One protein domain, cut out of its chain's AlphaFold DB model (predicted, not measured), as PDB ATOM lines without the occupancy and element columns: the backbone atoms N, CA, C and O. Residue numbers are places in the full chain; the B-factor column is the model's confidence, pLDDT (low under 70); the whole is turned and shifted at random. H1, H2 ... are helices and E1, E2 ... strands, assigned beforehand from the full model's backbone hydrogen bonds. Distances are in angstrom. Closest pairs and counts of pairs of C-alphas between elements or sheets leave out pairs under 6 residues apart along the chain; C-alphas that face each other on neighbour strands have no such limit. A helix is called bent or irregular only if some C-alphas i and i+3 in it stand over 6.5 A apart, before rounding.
ATOM      1  N   CYS A 204      38.211  54.690 -33.259       98.31
ATOM      2  CA  CYS A 204      37.775  54.470 -34.630       98.31
ATOM      3  C   CYS A 204      36.985  55.698 -35.093       98.31
ATOM      4  O   CYS A 204      36.020  56.107 -34.453       98.31
ATOM      5  N   VAL A 205      37.394  56.292 -36.210       97.75
ATOM      6  CA  VAL A 205      36.786  57.494 -36.780       97.75
ATOM      7  C   VAL A 205      35.978  57.090 -38.007       97.75
ATOM      8  O   VAL A 205      36.522  56.642 -39.018       97.75
ATOM      9  N   LEU A 206      34.656  57.230 -37.902       97.06
ATOM     10  CA  LEU A 206      33.720  56.837 -38.959       97.06
ATOM     11  C   LEU A 206      33.357  57.975 -39.919       97.06
ATOM     12  O   LEU A 206      32.761  57.706 -40.967       97.06
ATOM     13  N   THR A 207      33.684  59.214 -39.550       94.25
ATOM     14  CA  THR A 207      33.442  60.433 -40.324       94.25
ATOM     15  C   THR A 207      34.575  60.705 -41.315       94.25
ATOM     16  O   THR A 207      35.733  60.362 -41.076       94.25
ATOM     17  N   GLY A 208      34.234  61.354 -42.430       93.00
ATOM     18  CA  GLY A 208      35.181  61.659 -43.502       93.00
ATOM     19  C   GLY A 208      35.611  60.429 -44.305       93.00
ATOM     20  O   GLY A 208      34.967  59.378 -44.262       93.00
ATOM     21  N   ASP A 209      36.698  60.583 -45.057       94.94
ATOM     22  CA  ASP A 209      37.232  59.511 -45.896       94.94
ATOM     23  C   ASP A 209      37.901  58.418 -45.045       94.94
ATOM     24  O   ASP A 209      38.663  58.744 -44.122       94.94
ATOM     25  N   PRO A 210      37.654  57.128 -45.341       97.44
ATOM     26  CA  PRO A 210      38.245  56.019 -44.604       97.44
ATOM     27  C   PRO A 210      39.737  55.838 -44.921       97.44
ATOM     28  O   PRO A 210      40.258  56.304 -45.936       97.44
ATOM     29  N   GLY A 211      40.435  55.109 -44.051       97.62
ATOM     30  CA  GLY A 211      41.852  54.785 -44.193       97.62
ATOM     31  C   GLY A 211      42.819  55.854 -43.717       97.62
ATOM     32  O   GLY A 211      44.025  55.626 -43.759       97.62
ATOM     33  N   ARG A 212      42.339  56.987 -43.214       97.38
ATOM     34  CA  ARG A 212      43.203  58.000 -42.603       97.38
ATOM     35  C   ARG A 212      43.686  57.502 -41.243       97.38
ATOM     36  O   ARG A 212      42.901  56.982 -40.452       97.38
ATOM     37  N   VAL A 213      44.982  57.642 -40.981       97.56
ATOM     38  CA  VAL A 213      45.584  57.259 -39.703       97.56
ATOM     39  C   VAL A 213      46.253  58.470 -39.078       97.56
ATOM     40  O   VAL A 213      47.228  59.005 -39.618       97.56
ATOM     41  N   TRP A 214      45.725  58.881 -37.933       97.31
ATOM     42  CA  TRP A 214      46.277  59.934 -37.097       97.31
ATOM     43  C   TRP A 214      46.966  59.344 -35.875       97.31
ATOM     44  O   TRP A 214      46.638  58.249 -35.426       97.31
ATOM     45  N   ILE A 215      47.923  60.091 -35.337       95.81
ATOM     46  CA  ILE A 215      48.451  59.863 -33.993       95.81
ATOM     47  C   ILE A 215      48.462  61.212 -33.292       95.81
ATOM     48  O   ILE A 215      49.055  62.171 -33.798       95.81
ATOM     49  N   GLY A 216      47.771  61.301 -32.160       94.25
ATOM     50  CA  GLY A 216      47.557  62.570 -31.475       94.25
ATOM     51  C   GLY A 216      46.860  63.607 -32.362       94.25
ATOM     52  O   GLY A 216      47.068  64.801 -32.178       94.25
ATOM     53  N   GLY A 217      46.053  63.173 -33.338       95.12
ATOM     54  CA  GLY A 217      45.317  64.067 -34.236       95.12
ATOM     55  C   GLY A 217      46.109  64.600 -35.427       95.12
ATOM     56  O   GLY A 217      45.571  65.403 -36.189       95.12
ATOM     57  N   VAL A 218      47.350  64.150 -35.631       95.06
ATOM     58  CA  VAL A 218      48.168  64.504 -36.803       95.06
ATOM     59  C   VAL A 218      48.154  63.367 -37.812       95.06
ATOM     60  O   VAL A 218      48.512  62.240 -37.475       95.06
ATOM     61  N   LEU A 219      47.759  63.653 -39.055       95.69
ATOM     62  CA  LEU A 219      47.666  62.654 -40.117       95.69
ATOM     63  C   LEU A 219      49.063  62.163 -40.498       95.69
ATOM     64  O   LEU A 219      49.863  62.913 -41.067       95.69
ATOM     65  N   VAL A 220      49.323  60.885 -40.240       94.12
ATOM     66  CA  VAL A 220      50.607  60.245 -40.538       94.12
ATOM     67  C   VAL A 220      50.576  59.574 -41.899       94.12
ATOM     68  O   VAL A 220      51.489  59.753 -42.701       94.12
ATOM     69  N   THR A 221      49.525  58.800 -42.170       94.81
ATOM     70  CA  THR A 221      49.399  58.025 -43.406       94.81
ATOM     71  C   THR A 221      47.936  57.821 -43.799       94.81
ATOM     72  O   THR A 221      47.023  58.064 -43.010       94.81
ATOM     73  N   THR A 222      47.712  57.401 -45.041       95.81
ATOM     74  CA  THR A 222      46.409  56.957 -45.546       95.81
ATOM     75  C   THR A 222      46.566  55.555 -46.122       95.81
ATOM     76  O   THR A 222      47.415  55.333 -46.983       95.81
ATOM     77  N   VAL A 223      45.765  54.605 -45.638       96.75
ATOM     78  CA  VAL A 223      45.807  53.189 -46.006       96.75
ATOM     79  C   VAL A 223      44.591  52.842 -46.871       96.75
ATOM     80  O   VAL A 223      43.479  52.712 -46.353       96.75
ATOM     81  N   PRO A 224      44.767  52.656 -48.191       96.69
ATOM     82  CA  PRO A 224      43.652  52.369 -49.083       96.69
ATOM     83  C   PRO A 224      42.923  51.065 -48.740       96.69
ATOM     84  O   PRO A 224      43.527  49.993 -48.605       96.69
ATOM     85  N   GLY A 225      41.594  51.132 -48.702       96.88
ATOM     86  CA  GLY A 225      40.718  49.980 -48.489       96.88
ATOM     87  C   GLY A 225      40.517  49.580 -47.028       96.88
ATOM     88  O   GLY A 225      39.963  48.513 -46.795       96.88
ATOM     89  N   PHE A 226      40.972  50.384 -46.064       98.19
ATOM     90  CA  PHE A 226      40.368  50.351 -44.730       98.19
ATOM     91  C   PHE A 226      38.908  50.802 -44.807       98.19
ATOM     92  O   PHE A 226      38.548  51.613 -45.662       98.19
ATOM     93  N   LEU A 227      38.078  50.266 -43.917       98.19
ATOM     94  CA  LEU A 227      36.652  50.575 -43.817       98.19
ATOM     95  C   LEU A 227      36.378  51.799 -42.926       98.19
ATOM     96  O   LEU A 227      35.326  52.438 -43.017       98.19
ATOM     97  N   ALA A 228      37.331  52.132 -42.061       98.38
ATOM     98  CA  ALA A 228      37.287  53.296 -41.191       98.38
ATOM     99  C   ALA A 228      38.643  54.004 -41.143       98.38
ATOM    100  O   ALA A 228      39.636  53.552 -41.720       98.38
ATOM    101  N   SER A 229      38.668  55.143 -40.467       98.38
ATOM    102  CA  SER A 229      39.891  55.855 -40.123       98.38
ATOM    103  C   SER A 229      40.209  55.646 -38.640       98.38
ATOM    104  O   SER A 229      39.352  55.211 -37.869       98.38
ATOM    105  N   TYR A 230      41.450  55.899 -38.233       98.31
ATOM    106  CA  TYR A 230      41.937  55.550 -36.897       98.31
ATOM    107  C   TYR A 230      42.772  56.673 -36.319       98.31
ATOM    108  O   TYR A 230      43.677  57.170 -36.985       98.31
ATOM    109  N   ASP A 231      42.488  57.050 -35.080       97.75
ATOM    110  CA  ASP A 231      43.287  58.022 -34.347       97.75
ATOM    111  C   ASP A 231      43.897  57.350 -33.123       97.75
ATOM    112  O   ASP A 231      43.188  56.849 -32.246       97.75
ATOM    113  N   LEU A 232      45.222  57.271 -33.124       97.44
ATOM    114  CA  LEU A 232      45.998  56.634 -32.076       97.44
ATOM    115  C   LEU A 232      46.365  57.671 -31.000       97.44
ATOM    116  O   LEU A 232      46.502  58.863 -31.302       97.44
ATOM    117  N   PRO A 233      46.576  57.238 -29.747       96.06
ATOM    118  CA  PRO A 233      47.044  58.111 -28.679       96.06
ATOM    119  C   PRO A 233      48.359  58.803 -29.029       96.06
ATOM    120  O   PRO A 233      49.194  58.258 -29.747       96.06
ATOM    121  N   LEU A 234      48.596  59.984 -28.460       92.19
ATOM    122  CA  LEU A 234      49.849  60.711 -28.686       92.19
ATOM    123  C   LEU A 234      51.091  59.914 -28.239       92.19
ATOM    124  O   LEU A 234      52.147  60.032 -28.860       92.19
ATOM    125  N   ASP A 235      50.955  59.067 -27.218       91.31
ATOM    126  CA  ASP A 235      52.035  58.208 -26.715       91.31
ATOM    127  C   ASP A 235      52.526  57.184 -27.760       91.31
ATOM    128  O   ASP A 235      53.681  56.756 -27.715       91.31
ATOM    129  N   ASP A 236      51.715  56.888 -28.782       90.75
ATOM    130  CA  ASP A 236      52.080  56.015 -29.902       90.75
ATOM    131  C   ASP A 236      52.954  56.724 -30.953       90.75
ATOM    132  O   ASP A 236      53.319  56.144 -31.979       90.75
ATOM    133  N   LYS A 237      53.377  57.973 -30.710       87.31
ATOM    134  CA  LYS A 237      54.302  58.698 -31.600       87.31
ATOM    135  C   LYS A 237      55.646  57.990 -31.802       87.31
ATOM    136  O   LYS A 237      56.342  58.283 -32.772       87.31
ATOM    137  N   ALA A 238      56.019  57.066 -30.915       87.00
ATOM    138  CA  ALA A 238      57.203  56.217 -31.068       87.00
ATOM    139  C   ALA A 238      57.056  55.155 -32.179       87.00
ATOM    140  O   ALA A 238      58.061  54.627 -32.647       87.00
ATOM    141  N   LEU A 239      55.827  54.855 -32.622       86.81
ATOM    142  CA  LEU A 239      55.546  53.904 -33.707       86.81
ATOM    143  C   LEU A 239      55.816  54.493 -35.103       86.81
ATOM    144  O   LEU A 239      55.752  53.785 -36.111       86.81
ATOM    145  N   GLN A 240      56.085  55.798 -35.166       87.19
ATOM    146  CA  GLN A 240      56.338  56.533 -36.396       87.19
ATOM    147  C   GLN A 240      57.831  56.611 -36.706       87.19
ATOM    148  O   GLN A 240      58.681  56.635 -35.814       87.19
ATOM    149  N   ASN A 241      58.165  56.761 -37.987       84.19
ATOM    150  CA  ASN A 241      59.496  57.221 -38.370       84.19
ATOM    151  C   ASN A 241      59.744  58.679 -37.918       84.19
ATOM    152  O   ASN A 241      58.807  59.432 -37.653       84.19
ATOM    153  N   ARG A 242      61.017  59.114 -37.912       78.31
ATOM    154  CA  ARG A 242      61.424  60.503 -37.591       78.31
ATOM    155  C   ARG A 242      60.586  61.550 -38.334       78.31
ATOM    156  O   ARG A 242      60.233  62.577 -37.761       78.31
ATOM    157  N   ASP A 243      60.265  61.266 -39.593       78.00
ATOM    158  CA  ASP A 243      59.530  62.161 -40.485       78.00
ATOM    159  C   ASP A 243      58.006  62.018 -40.382       78.00
ATOM    160  O   ASP A 243      57.311  62.576 -41.218       78.00
ATOM    161  N   ARG A 244      57.450  61.283 -39.409       81.88
ATOM    162  CA  ARG A 244      55.999  61.094 -39.181       81.88
ATOM    163  C   ARG A 244      55.171  60.921 -40.457       81.88
ATOM    164  O   ARG A 244      54.160  61.598 -40.648       81.88
ATOM    165  N   THR A 245      55.648  60.082 -41.362       81.75
ATOM    166  CA  THR A 245      54.990  59.779 -42.642       81.75
ATOM    167  C   THR A 245      54.686  58.299 -42.792       81.75
ATOM    168  O   THR A 245      53.929  57.902 -43.675       81.75
ATOM    169  N   VAL A 246      55.309  57.463 -41.963       86.56
ATOM    170  CA  VAL A 246      55.180  56.012 -42.014       86.56
ATOM    171  C   VAL A 246      55.053  55.496 -40.590       86.56
ATOM    172  O   VAL A 246      55.800  55.911 -39.703       86.56
ATOM    173  N   ILE A 247      54.111  54.579 -40.402       90.44
ATOM    174  CA  ILE A 247      53.964  53.768 -39.195       90.44
ATOM    175  C   ILE A 247      54.420  52.359 -39.564       90.44
ATOM    176  O   ILE A 247      54.135  51.888 -40.669       90.44
ATOM    177  N   GLU A 248      55.144  51.699 -38.663       92.06
ATOM    178  CA  GLU A 248      55.499  50.289 -38.838       92.06
ATOM    179  C   GLU A 248      54.217  49.451 -39.016       92.06
ATOM    180  O   GLU A 248      53.242  49.612 -38.280       92.06
ATOM    181  N   ALA A 249      54.173  48.601 -40.044       92.88
ATOM    182  CA  ALA A 249      52.938  47.944 -40.470       92.88
ATOM    183  C   ALA A 249      52.370  46.991 -39.403       92.88
ATOM    184  O   ALA A 249      51.151  46.927 -39.234       92.88
ATOM    185  N   GLY A 250      53.232  46.273 -38.676       95.31
ATOM    186  CA  GLY A 250      52.849  45.421 -37.551       95.31
ATOM    187  C   GLY A 250      52.251  46.224 -36.397       95.31
ATOM    188  O   GLY A 250      51.166  45.894 -35.923       95.31
ATOM    189  N   ALA A 251      52.896  47.322 -36.016       94.38
ATOM    190  CA  ALA A 251      52.427  48.231 -34.981       94.38
ATOM    191  C   ALA A 251      51.076  48.863 -35.342       94.38
ATOM    192  O   ALA A 251      50.163  48.876 -34.517       94.38
ATOM    193  N   LEU A 252      50.905  49.309 -36.593       95.75
ATOM    194  CA  LEU A 252      49.619  49.818 -37.075       95.75
ATOM    195  C   LEU A 252      48.533  48.739 -37.021       95.75
ATOM    196  O   LEU A 252      47.421  49.002 -36.566       95.75
ATOM    197  N   ARG A 253      48.846  47.518 -37.472       96.75
ATOM    198  CA  ARG A 253      47.920  46.381 -37.422       96.75
ATOM    199  C   ARG A 253      47.463  46.110 -35.991       96.75
ATOM    200  O   ARG A 253      46.272  45.919 -35.762       96.75
ATOM    201  N   ASP A 254      48.391  46.087 -35.044       96.81
ATOM    202  CA  ASP A 254      48.097  45.755 -33.654       96.81
ATOM    203  C   ASP A 254      47.308  46.885 -32.961       96.81
ATOM    204  O   ASP A 254      46.339  46.596 -32.256       96.81
ATOM    205  N   ALA A 255      47.622  48.155 -33.250       97.00
ATOM    206  CA  ALA A 255      46.869  49.313 -32.762       97.00
ATOM    207  C   ALA A 255      45.427  49.342 -33.300       97.00
ATOM    208  O   ALA A 255      44.477  49.422 -32.522       97.00
ATOM    209  N   VAL A 256      45.236  49.182 -34.617       98.25
ATOM    210  CA  VAL A 256      43.897  49.121 -35.238       98.25
ATOM    211  C   VAL A 256      43.072  47.975 -34.649       98.25
ATOM    212  O   VAL A 256      41.909  48.167 -34.285       98.25
ATOM    213  N   ARG A 257      43.673  46.788 -34.478       98.12
ATOM    214  CA  ARG A 257      43.001  45.652 -33.829       98.12
ATOM    215  C   ARG A 257      42.606  45.963 -32.395       98.12
ATOM    216  O   ARG A 257      41.513  45.573 -32.002       98.12
ATOM    217  N   ALA A 258      43.463  46.629 -31.622       97.94
ATOM    218  CA  ALA A 258      43.166  46.992 -30.241       97.94
ATOM    219  C   ALA A 258      41.999  47.988 -30.152       97.94
ATOM    220  O   ALA A 258      41.090  47.770 -29.353       97.94
ATOM    221  N   ILE A 259      41.980  49.013 -31.012       98.44
ATOM    222  CA  ILE A 259      40.883  49.988 -31.116       98.44
ATOM    223  C   ILE A 259      39.559  49.274 -31.403       98.44
ATOM    224  O   ILE A 259      38.595  49.407 -30.652       98.44
ATOM    225  N   LEU A 260      39.517  48.469 -32.465       98.56
ATOM    226  CA  LEU A 260      38.289  47.794 -32.883       98.56
ATOM    227  C   LEU A 260      37.842  46.721 -31.880       98.56
ATOM    228  O   LEU A 260      36.649  46.563 -31.631       98.56
ATOM    229  N   ALA A 261      38.787  46.001 -31.268       98.25
ATOM    230  CA  ALA A 261      38.488  44.978 -30.271       98.25
ATOM    231  C   ALA A 261      37.954  45.541 -28.948       98.25
ATOM    232  O   ALA A 261      37.256  44.826 -28.221       98.25
ATOM    233  N   ALA A 262      38.304  46.789 -28.631       97.69
ATOM    234  CA  ALA A 262      37.846  47.480 -27.436       97.69
ATOM    235  C   ALA A 262      36.543  48.265 -27.641       97.69
ATOM    236  O   ALA A 262      35.899  48.603 -26.651       97.69
ATOM    237  N   SER A 263      36.153  48.530 -28.891       97.75
ATOM    238  CA  SER A 263      34.988  49.355 -29.208       97.75
ATOM    239  C   SER A 263      33.669  48.699 -28.791       97.75
ATOM    240  O   SER A 263      33.364  47.566 -29.175       97.75
ATOM    241  N   ASP A 264      32.865  49.441 -28.032       97.00
ATOM    242  CA  ASP A 264      31.449  49.180 -27.768       97.00
ATOM    243  C   ASP A 264      30.521  50.197 -28.466       97.00
ATOM    244  O   ASP A 264      29.308  50.179 -28.244       97.00
ATOM    245  N   ASP A 265      31.071  51.035 -29.356       97.56
ATOM    246  CA  ASP A 265      30.310  51.967 -30.189       97.56
ATOM    247  C   ASP A 265      29.468  51.201 -31.222       97.56
ATOM    248  O   ASP A 265      29.987  50.491 -32.092       97.56
ATOM    249  N   GLN A 266      28.149  51.380 -31.146       97.69
ATOM    250  CA  GLN A 266      27.189  50.715 -32.021       97.69
ATOM    251  C   GLN A 266      27.363  51.079 -33.495       97.69
ATOM    252  O   GLN A 266      27.130  50.225 -34.344       97.69
ATOM    253  N   ALA A 267      27.812  52.293 -33.824       98.19
ATOM    254  CA  ALA A 267      28.057  52.678 -35.213       98.19
ATOM    255  C   ALA A 267      29.274  51.942 -35.798       98.19
ATOM    256  O   ALA A 267      29.284  51.583 -36.979       98.19
ATOM    257  N   VAL A 268      30.289  51.673 -34.967       98.44
ATOM    258  CA  VAL A 268      31.455  50.871 -35.362       98.44
ATOM    259  C   VAL A 268      31.028  49.419 -35.552       98.44
ATOM    260  O   VAL A 268      31.301  48.834 -36.600       98.44
ATOM    261  N   VAL A 269      30.320  48.847 -34.573       98.56
ATOM    262  CA  VAL A 269      29.787  47.478 -34.663       98.56
ATOM    263  C   VAL A 269      28.946  47.311 -35.928       98.56
ATOM    264  O   VAL A 269      29.199  46.386 -36.696       98.56
ATOM    265  N   ASP A 270      28.015  48.230 -36.179       98.62
ATOM    266  CA  ASP A 270      27.129  48.204 -37.341       98.62
ATOM    267  C   ASP A 270      27.896  48.222 -38.664       98.62
ATOM    268  O   ASP A 270      27.749  47.301 -39.472       98.62
ATOM    269  N   ARG A 271      28.803  49.193 -38.853       98.38
ATOM    270  CA  ARG A 271      29.594  49.306 -40.086       98.38
ATOM    271  C   ARG A 271      30.356  48.017 -40.390       98.38
ATOM    272  O   ARG A 271      30.328  47.538 -41.525       98.38
ATOM    273  N   PHE A 272      31.030  47.449 -39.392       98.62
ATOM    274  CA  PHE A 272      31.819  46.236 -39.591       98.62
ATOM    275  C   PHE A 272      30.945  44.991 -39.759       98.62
ATOM    276  O   PHE A 272      31.270  44.160 -40.605       98.62
ATOM    277  N   ALA A 273      29.849  44.858 -39.005       98.56
ATOM    278  CA  ALA A 273      28.928  43.728 -39.104       98.56
ATOM    279  C   ALA A 273      28.252  43.669 -40.479       98.56
ATOM    280  O   ALA A 273      28.282  42.625 -41.131       98.56
ATOM    281  N   VAL A 274      27.704  44.793 -40.952       98.44
ATOM    282  CA  VAL A 274      27.056  44.894 -42.268       98.44
ATOM    283  C   VAL A 274      28.041  44.537 -43.381       98.44
ATOM    284  O   VAL A 274      27.726  43.700 -44.228       98.44
ATOM    285  N   HIS A 275      29.253  45.102 -43.350       98.44
ATOM    286  CA  HIS A 275      30.281  44.855 -44.368       98.44
ATOM    287  C   HIS A 275      30.643  43.368 -44.481       98.44
ATOM    288  O   HIS A 275      30.591  42.784 -45.562       98.44
ATOM    289  N   VAL A 276      30.958  42.706 -43.363       98.31
ATOM    290  CA  VAL A 276      31.385  41.295 -43.405       98.31
ATOM    291  C   VAL A 276      30.240  40.323 -43.688       98.31
ATOM    292  O   VAL A 276      30.468  39.293 -44.326       98.31
ATOM    293  N   LEU A 277      29.016  40.634 -43.248       98.19
ATOM    294  CA  LEU A 277      27.830  39.818 -43.528       98.19
ATOM    295  C   LEU A 277      27.343  39.976 -44.975       98.19
ATOM    296  O   LEU A 277      26.766  39.036 -45.520       98.19
ATOM    297  N   ALA A 278      27.666  41.091 -45.638       98.00
ATOM    298  CA  ALA A 278      27.536  41.229 -47.090       98.00
ATOM    299  C   ALA A 278      28.545  40.355 -47.870       98.00
ATOM    300  O   ALA A 278      28.434  40.204 -49.084       98.00
ATOM    301  N   GLY A 279      29.508  39.729 -47.180       97.62
ATOM    302  CA  GLY A 279      30.529  38.873 -47.781       97.62
ATOM    303  C   GLY A 279      31.780  39.621 -48.238       97.62
ATOM    304  O   GLY A 279      32.652  39.004 -48.855       97.62
ATOM    305  N   GLU A 280      31.893  40.909 -47.911       98.06
ATOM    306  CA  GLU A 280      33.040  41.734 -48.270       98.06
ATOM    307  C   GLU A 280      34.283  41.391 -47.438       98.06
ATOM    308  O   GLU A 280      34.215  40.872 -46.317       98.06
ATOM    309  N   LYS A 281      35.458  41.670 -48.007       97.62
ATOM    310  CA  LYS A 281      36.750  41.393 -47.364       97.62
ATOM    311  C   LYS A 281      37.194  42.573 -46.502       97.62
ATOM    312  O   LYS A 281      36.979  43.729 -46.858       97.62
ATOM    313  N   LEU A 282      37.883  42.265 -45.405       97.88
ATOM    314  CA  LEU A 282      38.578  43.241 -44.563       97.88
ATOM    315  C   LEU A 282      40.088  43.163 -44.777       97.88
ATOM    316  O   LEU A 282      40.644  42.084 -45.024       97.88
ATOM    317  N   ARG A 283      40.774  44.299 -44.619       97.44
ATOM    318  CA  ARG A 283      42.241  44.327 -44.536       97.44
ATOM    319  C   ARG A 283      42.713  43.589 -43.285       97.44
ATOM    320  O   ARG A 283      41.994  43.515 -42.298       97.44
ATOM    321  N   GLU A 284      43.938  43.063 -43.304       96.19
ATOM    322  CA  GLU A 284      44.482  42.257 -42.194       96.19
ATOM    323  C   GLU A 284      44.428  42.986 -40.834       96.19
ATOM    324  O   GLU A 284      44.109  42.370 -39.813       96.19
ATOM    325  N   ALA A 285      44.695  44.297 -40.828       96.50
ATOM    326  CA  ALA A 285      44.598  45.161 -39.647       96.50
ATOM    327  C   ALA A 285      43.178  45.251 -39.074       96.50
ATOM    328  O   ALA A 285      43.009  45.344 -37.867       96.50
ATOM    329  N   GLU A 286      42.158  45.125 -39.916       98.12
ATOM    330  CA  GLU A 286      40.750  45.195 -39.525       98.12
ATOM    331  C   GLU A 286      40.141  43.806 -39.262       98.12
ATOM    332  O   GLU A 286      38.959  43.680 -38.965       98.12
ATOM    333  N   GLN A 287      40.926  42.728 -39.333       97.19
ATOM    334  CA  GLN A 287      40.477  41.391 -38.936       97.19
ATOM    335  C   GLN A 287      40.706  41.188 -37.427       97.19
ATOM    336  O   GLN A 287      41.690  40.578 -37.007       97.19
ATOM    337  N   PHE A 288      39.811  41.735 -36.597       97.81
ATOM    338  CA  PHE A 288      39.983  41.824 -35.134       97.81
ATOM    339  C   PHE A 288      39.049  40.922 -34.309       97.81
ATOM    340  O   PHE A 288      39.217  40.838 -33.098       97.81
ATOM    341  N   PHE A 289      38.072  40.235 -34.917       98.25
ATOM    342  CA  PHE A 289      36.978  39.563 -34.186       98.25
ATOM    343  C   PHE A 289      37.433  38.586 -33.087       98.25
ATOM    344  O   PHE A 289      36.788  38.470 -32.050       98.25
ATOM    345  N   SER A 290      38.561  37.895 -33.274       97.38
ATOM    346  CA  SER A 290      39.130  36.982 -32.270       97.38
ATOM    347  C   SER A 290      39.713  37.692 -31.045       97.38
ATOM    348  O   SER A 290      39.914  37.058 -30.013       97.38
ATOM    349  N   SER A 291      39.992  38.988 -31.160       97.88
ATOM    350  CA  SER A 291      40.565  39.830 -30.109       97.88
ATOM    351  C   SER A 291      39.499  40.539 -29.267       97.88
ATOM    352  O   SER A 291      39.842  41.139 -28.252       97.88
ATOM    353  N   VAL A 292      38.213  40.453 -29.635       98.06
ATOM    354  CA  VAL A 292      37.094  41.055 -28.887       98.06
ATOM    355  C   VAL A 292      36.825  40.242 -27.611       98.06
ATOM    356  O   VAL A 292      35.966  39.353 -27.549       98.06
ATOM    357  N   ILE A 293      37.614  40.536 -26.578       96.31
ATOM    358  CA  ILE A 293      37.568  39.865 -25.271       96.31
ATOM    359  C   ILE A 293      36.901  40.713 -24.186       96.31
ATOM    360  O   ILE A 293      36.440  40.156 -23.186       96.31
ATOM    361  N   LEU A 294      36.835  42.038 -24.368       95.50
ATOM    362  CA  LEU A 294      36.254  42.940 -23.376       95.50
ATOM    363  C   LEU A 294      34.739  42.704 -23.270       95.50
ATOM    364  O   LEU A 294      34.061  42.670 -24.300       95.50
ATOM    365  N   PRO A 295      34.180  42.550 -22.053       95.62
ATOM    366  CA  PRO A 295      32.764  42.230 -21.891       95.62
ATOM    367  C   PRO A 295      31.825  43.226 -22.580       95.62
ATOM    368  O   PRO A 295      30.900  42.791 -23.262       95.62
ATOM    369  N   ARG A 296      32.072  44.540 -22.445       96.00
ATOM    370  CA  ARG A 296      31.226  45.589 -23.043       96.00
ATOM    371  C   ARG A 296      31.196  45.514 -24.568       96.00
ATOM    372  O   ARG A 296      30.113  45.423 -25.135       96.00
ATOM    373  N   ALA A 297      32.358  45.405 -25.212       97.25
ATOM    374  CA  ALA A 297      32.447  45.208 -26.658       97.25
ATOM    375  C   ALA A 297      31.688  43.943 -27.106       97.25
ATOM    376  O   ALA A 297      30.854  43.993 -28.007       97.25
ATOM    377  N   ARG A 298      31.884  42.802 -26.425       98.06
ATOM    378  CA  ARG A 298      31.151  41.555 -26.735       98.06
ATOM    379  C   ARG A 298      29.631  41.718 -26.611       98.06
ATOM    380  O   ARG A 298      28.898  41.192 -27.446       98.06
ATOM    381  N   ALA A 299      29.160  42.426 -25.585       96.94
ATOM    382  CA  ALA A 299      27.741  42.712 -25.391       96.94
ATOM    383  C   ALA A 299      27.180  43.643 -26.479       96.94
ATOM    384  O   ALA A 299      26.056  43.427 -26.932       96.94
ATOM    385  N   ALA A 300      27.956  44.627 -26.945       97.56
ATOM    386  CA  ALA A 300      27.562  45.503 -28.048       97.56
ATOM    387  C   ALA A 300      27.326  44.701 -29.339       97.56
ATOM    388  O   ALA A 300      26.241  44.779 -29.916       97.56
ATOM    389  N   TRP A 301      28.266  43.825 -29.712       98.38
ATOM    390  CA  TRP A 301      28.111  42.899 -30.845       98.38
ATOM    391  C   TRP A 301      26.900  41.975 -30.704       98.38
ATOM    392  O   TRP A 301      26.172  41.728 -31.667       98.38
ATOM    393  N   ARG A 302      26.663  41.465 -29.494       97.50
ATOM    394  CA  ARG A 302      25.529  40.584 -29.220       97.50
ATOM    395  C   ARG A 302      24.188  41.311 -29.328       97.50
ATOM    396  O   ARG A 302      23.227  40.750 -29.852       97.50
ATOM    397  N   THR A 303      24.142  42.552 -28.853       95.69
ATOM    398  CA  THR A 303      22.983  43.442 -28.974       95.69
ATOM    399  C   THR A 303      22.681  43.719 -30.440       95.69
ATOM    400  O   THR A 303      21.538  43.552 -30.863       95.69
ATOM    401  N   TRP A 304      23.711  44.037 -31.235       97.81
ATOM    402  CA  TRP A 304      23.568  44.223 -32.676       97.81
ATOM    403  C   TRP A 304      23.021  42.962 -33.356       97.81
ATOM    404  O   TRP A 304      22.038  43.047 -34.092       97.81
ATOM    405  N   GLY A 305      23.586  41.785 -33.055       97.62
ATOM    406  CA  GLY A 305      23.142  40.509 -33.623       97.62
ATOM    407  C   GLY A 305      21.668  40.219 -33.337       97.62
ATOM    408  O   GLY A 305      20.927  39.857 -34.243       97.62
ATOM    409  N   ARG A 306      21.211  40.455 -32.104       95.38
ATOM    410  CA  ARG A 306      19.799  40.282 -31.725       95.38
ATOM    411  C   ARG A 306      18.859  41.261 -32.435       95.38
ATOM    412  O   ARG A 306      17.727  40.893 -32.726       95.38
ATOM    413  N   ALA A 307      19.306  42.492 -32.671       95.38
ATOM    414  CA  ALA A 307      18.493  43.522 -33.311       95.38
ATOM    415  C   ALA A 307      18.360  43.329 -34.833       95.38
ATOM    416  O   ALA A 307      17.320  43.662 -35.392       95.38
ATOM    417  N   HIS A 308      19.388  42.784 -35.494       97.62
ATOM    418  CA  HIS A 308      19.470  42.756 -36.962       97.62
ATOM    419  C   HIS A 308      19.352  41.361 -37.582       97.62
ATOM    420  O   HIS A 308      19.108  41.248 -38.783       97.62
ATOM    421  N   LEU A 309      19.521  40.288 -36.802       97.50
ATOM    422  CA  LEU A 309      19.431  38.916 -37.301       97.50
ATOM    423  C   LEU A 309      18.103  38.259 -36.893       97.50
ATOM    424  O   LEU A 309      17.588  38.523 -35.803       97.50
ATOM    425  N   PRO A 310      17.547  37.352 -37.718       96.56
ATOM    426  CA  PRO A 310      16.389  36.560 -37.316       96.56
ATOM    427  C   PRO A 310      16.660  35.752 -36.035       96.56
ATOM    428  O   PRO A 310      17.744  35.216 -35.838       96.56
ATOM    429  N   ALA A 311      15.652  35.572 -35.175       92.69
ATOM    430  CA  ALA A 311      15.813  34.826 -33.915       92.69
ATOM    431  C   ALA A 311      16.226  33.349 -34.116       92.69
ATOM    432  O   ALA A 311      16.820  32.708 -33.240       92.69
ATOM    433  N   GLN A 312      15.884  32.784 -35.272       95.94
ATOM    434  CA  GLN A 312      16.190  31.413 -35.657       95.94
ATOM    435  C   GLN A 312      17.328  31.386 -36.674       95.94
ATOM    436  O   GLN A 312      17.134  30.995 -37.817       95.94
ATOM    437  N   THR A 313      18.526  31.781 -36.252       97.75
ATOM    438  CA  THR A 313      19.717  31.744 -37.109       97.75
ATOM    439  C   THR A 313      20.721  30.674 -36.718       97.75
ATOM    440  O   THR A 313      20.809  30.264 -35.557       97.75
ATOM    441  N   PHE A 314      21.529  30.267 -37.691       98.31
ATOM    442  CA  PHE A 314      22.723  29.447 -37.498       98.31
ATOM    443  C   PHE A 314      23.798  29.819 -38.526       98.31
ATOM    444  O   PHE A 314      23.526  30.553 -39.472       98.31
ATOM    445  N   TYR A 315      25.015  29.300 -38.363       98.25
ATOM    446  CA  TYR A 315      26.041  29.364 -39.407       98.25
ATOM    447  C   TYR A 315      26.639  27.981 -39.686       98.25
ATOM    448  O   TYR A 315      26.738  27.135 -38.790       98.25
ATOM    449  N   THR A 316      27.065  27.757 -40.927       97.38
ATOM    450  CA  THR A 316      27.681  26.494 -41.355       97.38
ATOM    451  C   THR A 316      29.203  26.597 -41.330       97.38
ATOM    452  O   THR A 316      29.787  27.616 -41.703       97.38
ATOM    453  N   SER A 317      29.860  25.521 -40.902       94.88
ATOM    454  CA  SER A 317      31.284  25.286 -41.152       94.88
ATOM    455  C   SER A 317      31.444  23.971 -41.916       94.88
ATOM    456  O   SER A 317      30.546  23.135 -41.800       94.88
ATOM    457  N   PRO A 318      32.582  23.743 -42.598       94.12
ATOM    458  CA  PRO A 318      32.844  22.469 -43.264       94.12
ATOM    459  C   PRO A 318      32.585  21.275 -42.333       94.12
ATOM    460  O   PRO A 318      33.028  21.303 -41.177       94.12
ATOM    461  N   GLY A 319      31.854  20.272 -42.823       92.56
ATOM    462  CA  GLY A 319      31.473  19.059 -42.090       92.56
ATOM    463  C   GLY A 319      30.159  19.143 -41.299       92.56
ATOM    464  O   GLY A 319      29.864  18.224 -40.541       92.56
ATOM    465  N   ASN A 320      29.387  20.228 -41.427       93.06
ATOM    466  CA  ASN A 320      28.075  20.396 -40.780       93.06
ATOM    467  C   ASN A 320      26.936  20.644 -41.786       93.06
ATOM    468  O   ASN A 320      25.918  21.242 -41.436       93.06
ATOM    469  N   GLU A 321      27.113  20.232 -43.038       95.06
ATOM    470  CA  GLU A 321      26.193  20.509 -44.141       95.06
ATOM    471  C   GLU A 321      24.829  19.831 -43.937       95.06
ATOM    472  O   GLU A 321      23.797  20.454 -44.169       95.06
ATOM    473  N   GLU A 322      24.803  18.595 -43.429       88.69
ATOM    474  CA  GLU A 322      23.560  17.866 -43.134       88.69
ATOM    475  C   GLU A 322      22.741  18.555 -42.030       88.69
ATOM    476  O   GLU A 322      21.545  18.792 -42.188       88.69
ATOM    477  N   ALA A 323      23.403  18.980 -40.947       91.12
ATOM    478  CA  ALA A 323      22.765  19.744 -39.875       91.12
ATOM    479  C   ALA A 323      22.219  21.094 -40.367       91.12
ATOM    480  O   ALA A 323      21.192  21.568 -39.883       91.12
ATOM    481  N   ALA A 324      22.911  21.728 -41.317       94.75
ATOM    482  CA  ALA A 324      22.469  22.972 -41.933       94.75
ATOM    483  C   ALA A 324      21.226  22.777 -42.815       94.75
ATOM    484  O   ALA A 324      20.341  23.630 -42.795       94.75
ATOM    485  N   LEU A 325      21.150  21.675 -43.570       91.50
ATOM    486  CA  LEU A 325      19.975  21.329 -44.377       91.50
ATOM    487  C   LEU A 325      18.747  21.077 -43.490       91.50
ATOM    488  O   LEU A 325      17.736  21.743 -43.681       91.50
ATOM    489  N   ASP A 326      18.869  20.245 -42.449       88.50
ATOM    490  CA  ASP A 326      17.773  19.984 -41.494       88.50
ATOM    491  C   ASP A 326      17.264  21.270 -40.814       88.50
ATOM    492  O   ASP A 326      16.061  21.480 -40.661       88.50
ATOM    493  N   LEU A 327      18.165  22.185 -40.436       94.38
ATOM    494  CA  LEU A 327      17.771  23.478 -39.870       94.38
ATOM    495  C   LEU A 327      17.063  24.385 -40.888       94.38
ATOM    496  O   LEU A 327      16.127  25.090 -40.508       94.38
ATOM    497  N   LYS A 328      17.474  24.376 -42.163       96.06
ATOM    498  CA  LYS A 328      16.789  25.129 -43.230       96.06
ATOM    499  C   LYS A 328      15.383  24.602 -43.474       96.06
ATOM    500  O   LYS A 328      14.461  25.409 -43.565       96.06
ATOM    501  N   ASP A 329      15.211  23.282 -43.500       90.88
ATOM    502  CA  ASP A 329      13.899  22.642 -43.651       90.88
ATOM    503  C   ASP A 329      12.955  23.012 -42.491       90.88
ATOM    504  O   ASP A 329      11.746  23.137 -42.671       90.88
ATOM    505  N   LYS A 330      13.521  23.302 -41.310       91.00
ATOM    506  CA  LYS A 330      12.815  23.813 -40.120       91.00
ATOM    507  C   LYS A 330      12.625  25.337 -40.091       91.00
ATOM    508  O   LYS A 330      12.185  25.872 -39.074       91.00
ATOM    509  N   GLY A 331      12.970  26.050 -41.165       96.06
ATOM    510  CA  GLY A 331      12.773  27.497 -41.299       96.06
ATOM    511  C   GLY A 331      13.847  28.375 -40.649       96.06
ATOM    512  O   GLY A 331      13.656  29.588 -40.543       96.06
ATOM    513  N   PHE A 332      14.981  27.810 -40.219       97.25
ATOM    514  CA  PHE A 332      16.084  28.613 -39.691       97.25
ATOM    515  C   PHE A 332      16.854  29.308 -40.825       97.25
ATOM    516  O   PHE A 332      17.113  28.731 -41.880       97.25
ATOM    517  N   ALA A 333      17.289  30.542 -40.575       98.19
ATOM    518  CA  ALA A 333      18.085  31.334 -41.502       98.19
ATOM    519  C   ALA A 333      19.591  31.066 -41.328       98.19
ATOM    520  O   ALA A 333      20.139  31.153 -40.226       98.19
ATOM    521  N   GLU A 334      20.288  30.782 -42.427       98.19
ATOM    522  CA  GLU A 334      21.747  30.669 -42.425       98.19
ATOM    523  C   GLU A 334      22.397  32.057 -42.531       98.19
ATOM    524  O   GLU A 334      22.111  32.822 -43.449       98.19
ATOM    525  N   VAL A 335      23.318  32.359 -41.617       98.19
ATOM    526  CA  VAL A 335      24.135  33.576 -41.616       98.19
ATOM    527  C   VAL A 335      25.534  33.228 -42.119       98.19
ATOM    528  O   VAL A 335      26.169  32.288 -41.635       98.19
ATOM    529  N   THR A 336      26.042  33.991 -43.088       96.44
ATOM    530  CA  THR A 336      27.358  33.739 -43.697       96.44
ATOM    531  C   THR A 336      28.217  35.000 -43.715       96.44
ATOM    532  O   THR A 336      27.693  36.099 -43.825       96.44
ATOM    533  N   ALA A 337      29.540  34.834 -43.619       97.00
ATOM    534  CA  ALA A 337      30.519  35.919 -43.734       97.00
ATOM    535  C   ALA A 337      31.679  35.464 -44.635       97.00
ATOM    536  O   ALA A 337      32.781  35.171 -44.172       97.00
ATOM    537  N   ARG A 338      31.393  35.313 -45.937       95.50
ATOM    538  CA  ARG A 338      32.283  34.648 -46.913       95.50
ATOM    539  C   ARG A 338      33.621  35.367 -47.135       95.50
ATOM    540  O   ARG A 338      34.570  34.740 -47.594       95.50
ATOM    541  N   GLY A 339      33.701  36.656 -46.805       95.38
ATOM    542  CA  GLY A 339      34.920  37.457 -46.916       95.38
ATOM    543  C   GLY A 339      35.955  37.203 -45.813       95.38
ATOM    544  O   GLY A 339      37.066  37.727 -45.898       95.38
ATOM    545  N   LEU A 340      35.621  36.402 -44.792       96.88
ATOM    546  CA  LEU A 340      36.485  36.126 -43.643       96.88
ATOM    547  C   LEU A 340      37.113  34.729 -43.696       96.88
ATOM    548  O   LEU A 340      36.509  33.758 -44.147       96.88
ATOM    549  N   ALA A 341      38.319  34.608 -43.137       95.94
ATOM    550  CA  ALA A 341      38.904  33.305 -42.835       95.94
ATOM    551  C   ALA A 341      38.061  32.558 -41.781       95.94
ATOM    552  O   ALA A 341      37.476  33.177 -40.892       95.94
ATOM    553  N   ALA A 342      38.064  31.221 -41.816       95.31
ATOM    554  CA  ALA A 342      37.185  30.385 -40.985       95.31
ATOM    555  C   ALA A 342      37.265  30.676 -39.471       95.31
ATOM    556  O   ALA A 342      36.253  30.628 -38.770       95.31
ATOM    557  N   HIS A 343      38.453  31.002 -38.949       96.44
ATOM    558  CA  HIS A 343      38.623  31.331 -37.531       96.44
ATOM    559  C   HIS A 343      38.025  32.703 -37.171       96.44
ATOM    560  O   HIS A 343      37.391  32.827 -36.123       96.44
ATOM    561  N   HIS A 344      38.145  33.703 -38.052       96.81
ATOM    562  CA  HIS A 344      37.494  35.005 -37.891       96.81
ATOM    563  C   HIS A 344      35.979  34.912 -38.071       96.81
ATOM    564  O   HIS A 344      35.254  35.523 -37.294       96.81
ATOM    565  N   GLN A 345      35.493  34.095 -39.012       97.38
ATOM    566  CA  GLN A 345      34.064  33.809 -39.144       97.38
ATOM    567  C   GLN A 345      33.518  33.185 -37.856       97.38
ATOM    568  O   GLN A 345      32.526  33.666 -37.326       97.38
ATOM    569  N   ARG A 346      34.179  32.160 -37.298       97.69
ATOM    570  CA  ARG A 346      33.763  31.562 -36.017       97.69
ATOM    571  C   ARG A 346      33.731  32.598 -34.889       97.69
ATOM    572  O   ARG A 346      32.775  32.607 -34.123       97.69
ATOM    573  N   ALA A 347      34.753  33.449 -34.789       97.94
ATOM    574  CA  ALA A 347      34.807  34.495 -33.770       97.94
ATOM    575  C   ALA A 347      33.671  35.518 -33.934       97.94
ATOM    576  O   ALA A 347      32.984  35.816 -32.963       97.94
ATOM    577  N   LEU A 348      33.415  35.992 -35.157       98.31
ATOM    578  CA  LEU A 348      32.292  36.879 -35.464       98.31
ATOM    579  C   LEU A 348      30.948  36.241 -35.084       98.31
ATOM    580  O   LEU A 348      30.133  36.878 -34.426       98.31
ATOM    581  N   MET A 349      30.718  34.981 -35.462       98.25
ATOM    582  CA  MET A 349      29.459  34.293 -35.155       98.25
ATOM    583  C   MET A 349      29.267  34.114 -33.644       98.25
ATOM    584  O   MET A 349      28.161  34.316 -33.146       98.25
ATOM    585  N   ASP A 350      30.339  33.839 -32.889       97.50
ATOM    586  CA  ASP A 350      30.294  33.849 -31.422       97.50
ATOM    587  C   ASP A 350      29.954  35.239 -30.864       97.50
ATOM    588  O   ASP A 350      29.148  35.338 -29.945       97.50
ATOM    589  N   LEU A 351      30.489  36.327 -31.420       98.06
ATOM    590  CA  LEU A 351      30.138  37.685 -30.985       98.06
ATOM    591  C   LEU A 351      28.655  37.998 -31.233       98.06
ATOM    592  O   LEU A 351      27.950  38.405 -30.307       98.06
ATOM    593  N   LEU A 352      28.167  37.695 -32.436       98.00
ATOM    594  CA  LEU A 352      26.773  37.889 -32.852       98.00
ATOM    595  C   LEU A 352      25.787  36.953 -32.137       98.00
ATOM    596  O   LEU A 352      24.586  37.208 -32.123       98.00
ATOM    597  N   GLY A 353      26.274  35.868 -31.534       96.75
ATOM    598  CA  GLY A 353      25.430  34.863 -30.892       96.75
ATOM    599  C   GLY A 353      24.787  33.863 -31.831       96.75
ATOM    600  O   GLY A 353      23.813  33.210 -31.456       96.75
ATOM    601  N   VAL A 354      25.353  33.717 -33.022       97.75
ATOM    602  CA  VAL A 354      24.924  32.743 -34.013       97.75
ATOM    603  C   VAL A 354      25.649  31.429 -33.752       97.75
ATOM    604  O   VAL A 354      26.876  31.341 -33.782       97.75
ATOM    605  N   GLU A 355      24.885  30.379 -33.478       97.44
ATOM    606  CA  GLU A 355      25.441  29.061 -33.176       97.44
ATOM    607  C   GLU A 355      25.810  28.302 -34.450       97.44
ATOM    608  O   GLU A 355      25.162  28.431 -35.490       97.44
ATOM    609  N   ILE A 356      26.838  27.457 -34.353       97.88
ATOM    610  CA  ILE A 356      27.192  26.529 -35.428       97.88
ATOM    611  C   ILE A 356      26.054  25.525 -35.648       97.88
ATOM    612  O   ILE A 356      25.486  25.032 -34.667       97.88
ATOM    613  N   ALA A 357      25.759  25.197 -36.911       97.25
ATOM    614  CA  ALA A 357      24.624  24.367 -37.328       97.25
ATOM    615  C   ALA A 357      24.416  23.133 -36.432       97.25
ATOM    616  O   ALA A 357      23.371  22.995 -35.808       97.25
ATOM    617  N   HIS A 358      25.445  22.305 -36.236       95.75
ATOM    618  CA  HIS A 358      25.343  21.099 -35.405       95.75
ATOM    619  C   HIS A 358      24.970  21.377 -33.933       95.75
ATOM    620  O   HIS A 358      24.175  20.656 -33.332       95.75
ATOM    621  N   THR A 359      25.497  22.447 -33.322       96.00
ATOM    622  CA  THR A 359      25.135  22.800 -31.934       96.00
ATOM    623  C   THR A 359      23.717  23.341 -31.858       96.00
ATOM    624  O   THR A 359      22.985  23.005 -30.922       96.00
ATOM    625  N   ARG A 360      23.317  24.149 -32.849       96.12
ATOM    626  CA  ARG A 360      21.961  24.682 -32.935       96.12
ATOM    627  C   ARG A 360      20.944  23.564 -33.128       96.12
ATOM    628  O   ARG A 360      19.955  23.529 -32.403       96.12
ATOM    629  N   GLN A 361      21.232  22.635 -34.033       94.50
ATOM    630  CA  GLN A 361      20.439  21.444 -34.303       94.50
ATOM    631  C   GLN A 361      20.306  20.578 -33.047       94.50
ATOM    632  O   GLN A 361      19.193  20.289 -32.619       94.50
ATOM    633  N   ARG A 362      21.420  20.240 -32.381       93.38
ATOM    634  CA  ARG A 362      21.381  19.465 -31.132       93.38
ATOM    635  C   ARG A 362      20.538  20.151 -30.061       93.38
ATOM    636  O   ARG A 362      19.722  19.493 -29.430       93.38
ATOM    637  N   ARG A 363      20.693  21.466 -29.862       91.12
ATOM    638  CA  ARG A 363      19.875  22.210 -28.890       91.12
ATOM    639  C   ARG A 363      18.407  22.243 -29.295       91.12
ATOM    640  O   ARG A 363      17.552  22.149 -28.415       91.12
ATOM    641  N   HIS A 364      18.117  22.424 -30.582       90.56
ATOM    642  CA  HIS A 364      16.757  22.364 -31.099       90.56
ATOM    643  C   HIS A 364      16.150  21.016 -30.725       90.56
ATOM    644  O   HIS A 364      15.199  21.015 -29.951       90.56
ATOM    645  N   TYR A 365      16.795  19.907 -31.098       86.56
ATOM    646  CA  TYR A 365      16.359  18.567 -30.722       86.56
ATOM    647  C   TYR A 365      16.264  18.366 -29.218       86.56
ATOM    648  O   TYR A 365      15.303  17.777 -28.781       86.56
ATOM    649  N   GLU A 366      17.193  18.847 -28.393       87.25
ATOM    650  CA  GLU A 366      17.093  18.732 -26.928       87.25
ATOM    651  C   GLU A 366      15.897  19.508 -26.359       87.25
ATOM    652  O   GLU A 366      15.270  19.064 -25.400       87.25
ATOM    653  N   THR A 367      15.583  20.667 -26.940       85.06
ATOM    654  CA  THR A 367      14.487  21.542 -26.497       85.06
ATOM    655  C   THR A 367      13.139  21.059 -27.017       85.06
ATOM    656  O   THR A 367      12.108  21.308 -26.391       85.06
TER     657      THR A 367
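AT A GLANCE: This is residues 204 to 367 of the 697 residues of an uncharacterized protein of Krasilnikovia cinnamomea (UniProt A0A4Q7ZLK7). This is a rod with three sections along its length: a small three-stranded sheet with H1 and H2 at one end, the crossed helices H3, H4 and H6 in the middle, and H5 and H7 with the short strand E4 at the other end. The 164 printed residues have seven named helices and four named strands, in the order E1 E2 E3 H1 H2 H3 H4 E4 H5 H6 H7, and the class is mostly helix. The sheet runs E2 E1 E3 and is mixed. The whole is only just compact, close to loose, with a radius of gyration of the C-alphas of 18.2 A and spans of 61 by 26 by 24 A.

HOW THE PARTS SIT: Start at E1, residues 212 to 215, the inner strand. E2, residues 218 to 222, is antiparallel to it at 144 degrees and makes a hairpin with it; look for N 213 and O 221, 2.9 A apart. E3, residues 229 to 232, is parallel to E1 at 8 degrees, with N 214 and O 230 at 2.8 A. H1, residues 234 to 239, and H2, residues 249 to 262, are on the sheet but only graze it; the closest C-alphas of E3 and H2 are those of Tyr 230 and Val 256, 6.9 A apart. H3, residues 266 to 277, touches H4, residues 295 to 308, with its residues 266 to 270 alone, at a steep tilt of 61 degrees, the same way; the closest C-alphas are those of Val 269 and Trp 301, 6.2 A apart. H4 touches H6, residues 342 to 352, about perpendicular at 82 degrees, closest at C-alphas 305 and 352, 4.5 A. H5, residues 321 to 329, and H7, residues 357 to 367, have the centres farthest from the mean of the C-alphas, at 25.8 A and 25.7 A, and they touch at a steep tilt of 53 degrees, the closest C-alphas being those of Ala 324 and Ala 357, 5.3 A apart. E4, residues 313 to 315, pairs with no named strand; its residues 314 to 315 pair, parallel, with residues 355 to 356. Every O i to N i+4 pair is within hydrogen-bond range in H2, H3, H4, H5, H6 and H7; H1 has 0 of 2, but 2 of 3 O i to N i+3 pairs.

IN THESE COORDINATES: Find C-alpha 212 at (43.203, 58.000, -42.603), where E1 begins. H2 runs 19.9 A from C-alpha 249 at (52.938, 47.944, -40.470), and H4 runs 20.1 A. H3 spans 15.9 A, H6 15.2 A and H7 15.1 A, ending at C-alpha 367, (14.487, 21.542, -26.497). H1 is irregular: C-alphas 235 and 238 are 7.0 A apart.

THE WHOLE: The C-alphas of Asp 243 and Thr 367, the two farthest apart, are 62.2 A from each other. The printed part has no cut. The links H3 to H4 and H5 to H6 are long. Mean pLDDT of the printed part is 95.4, and no printed residue is under 70.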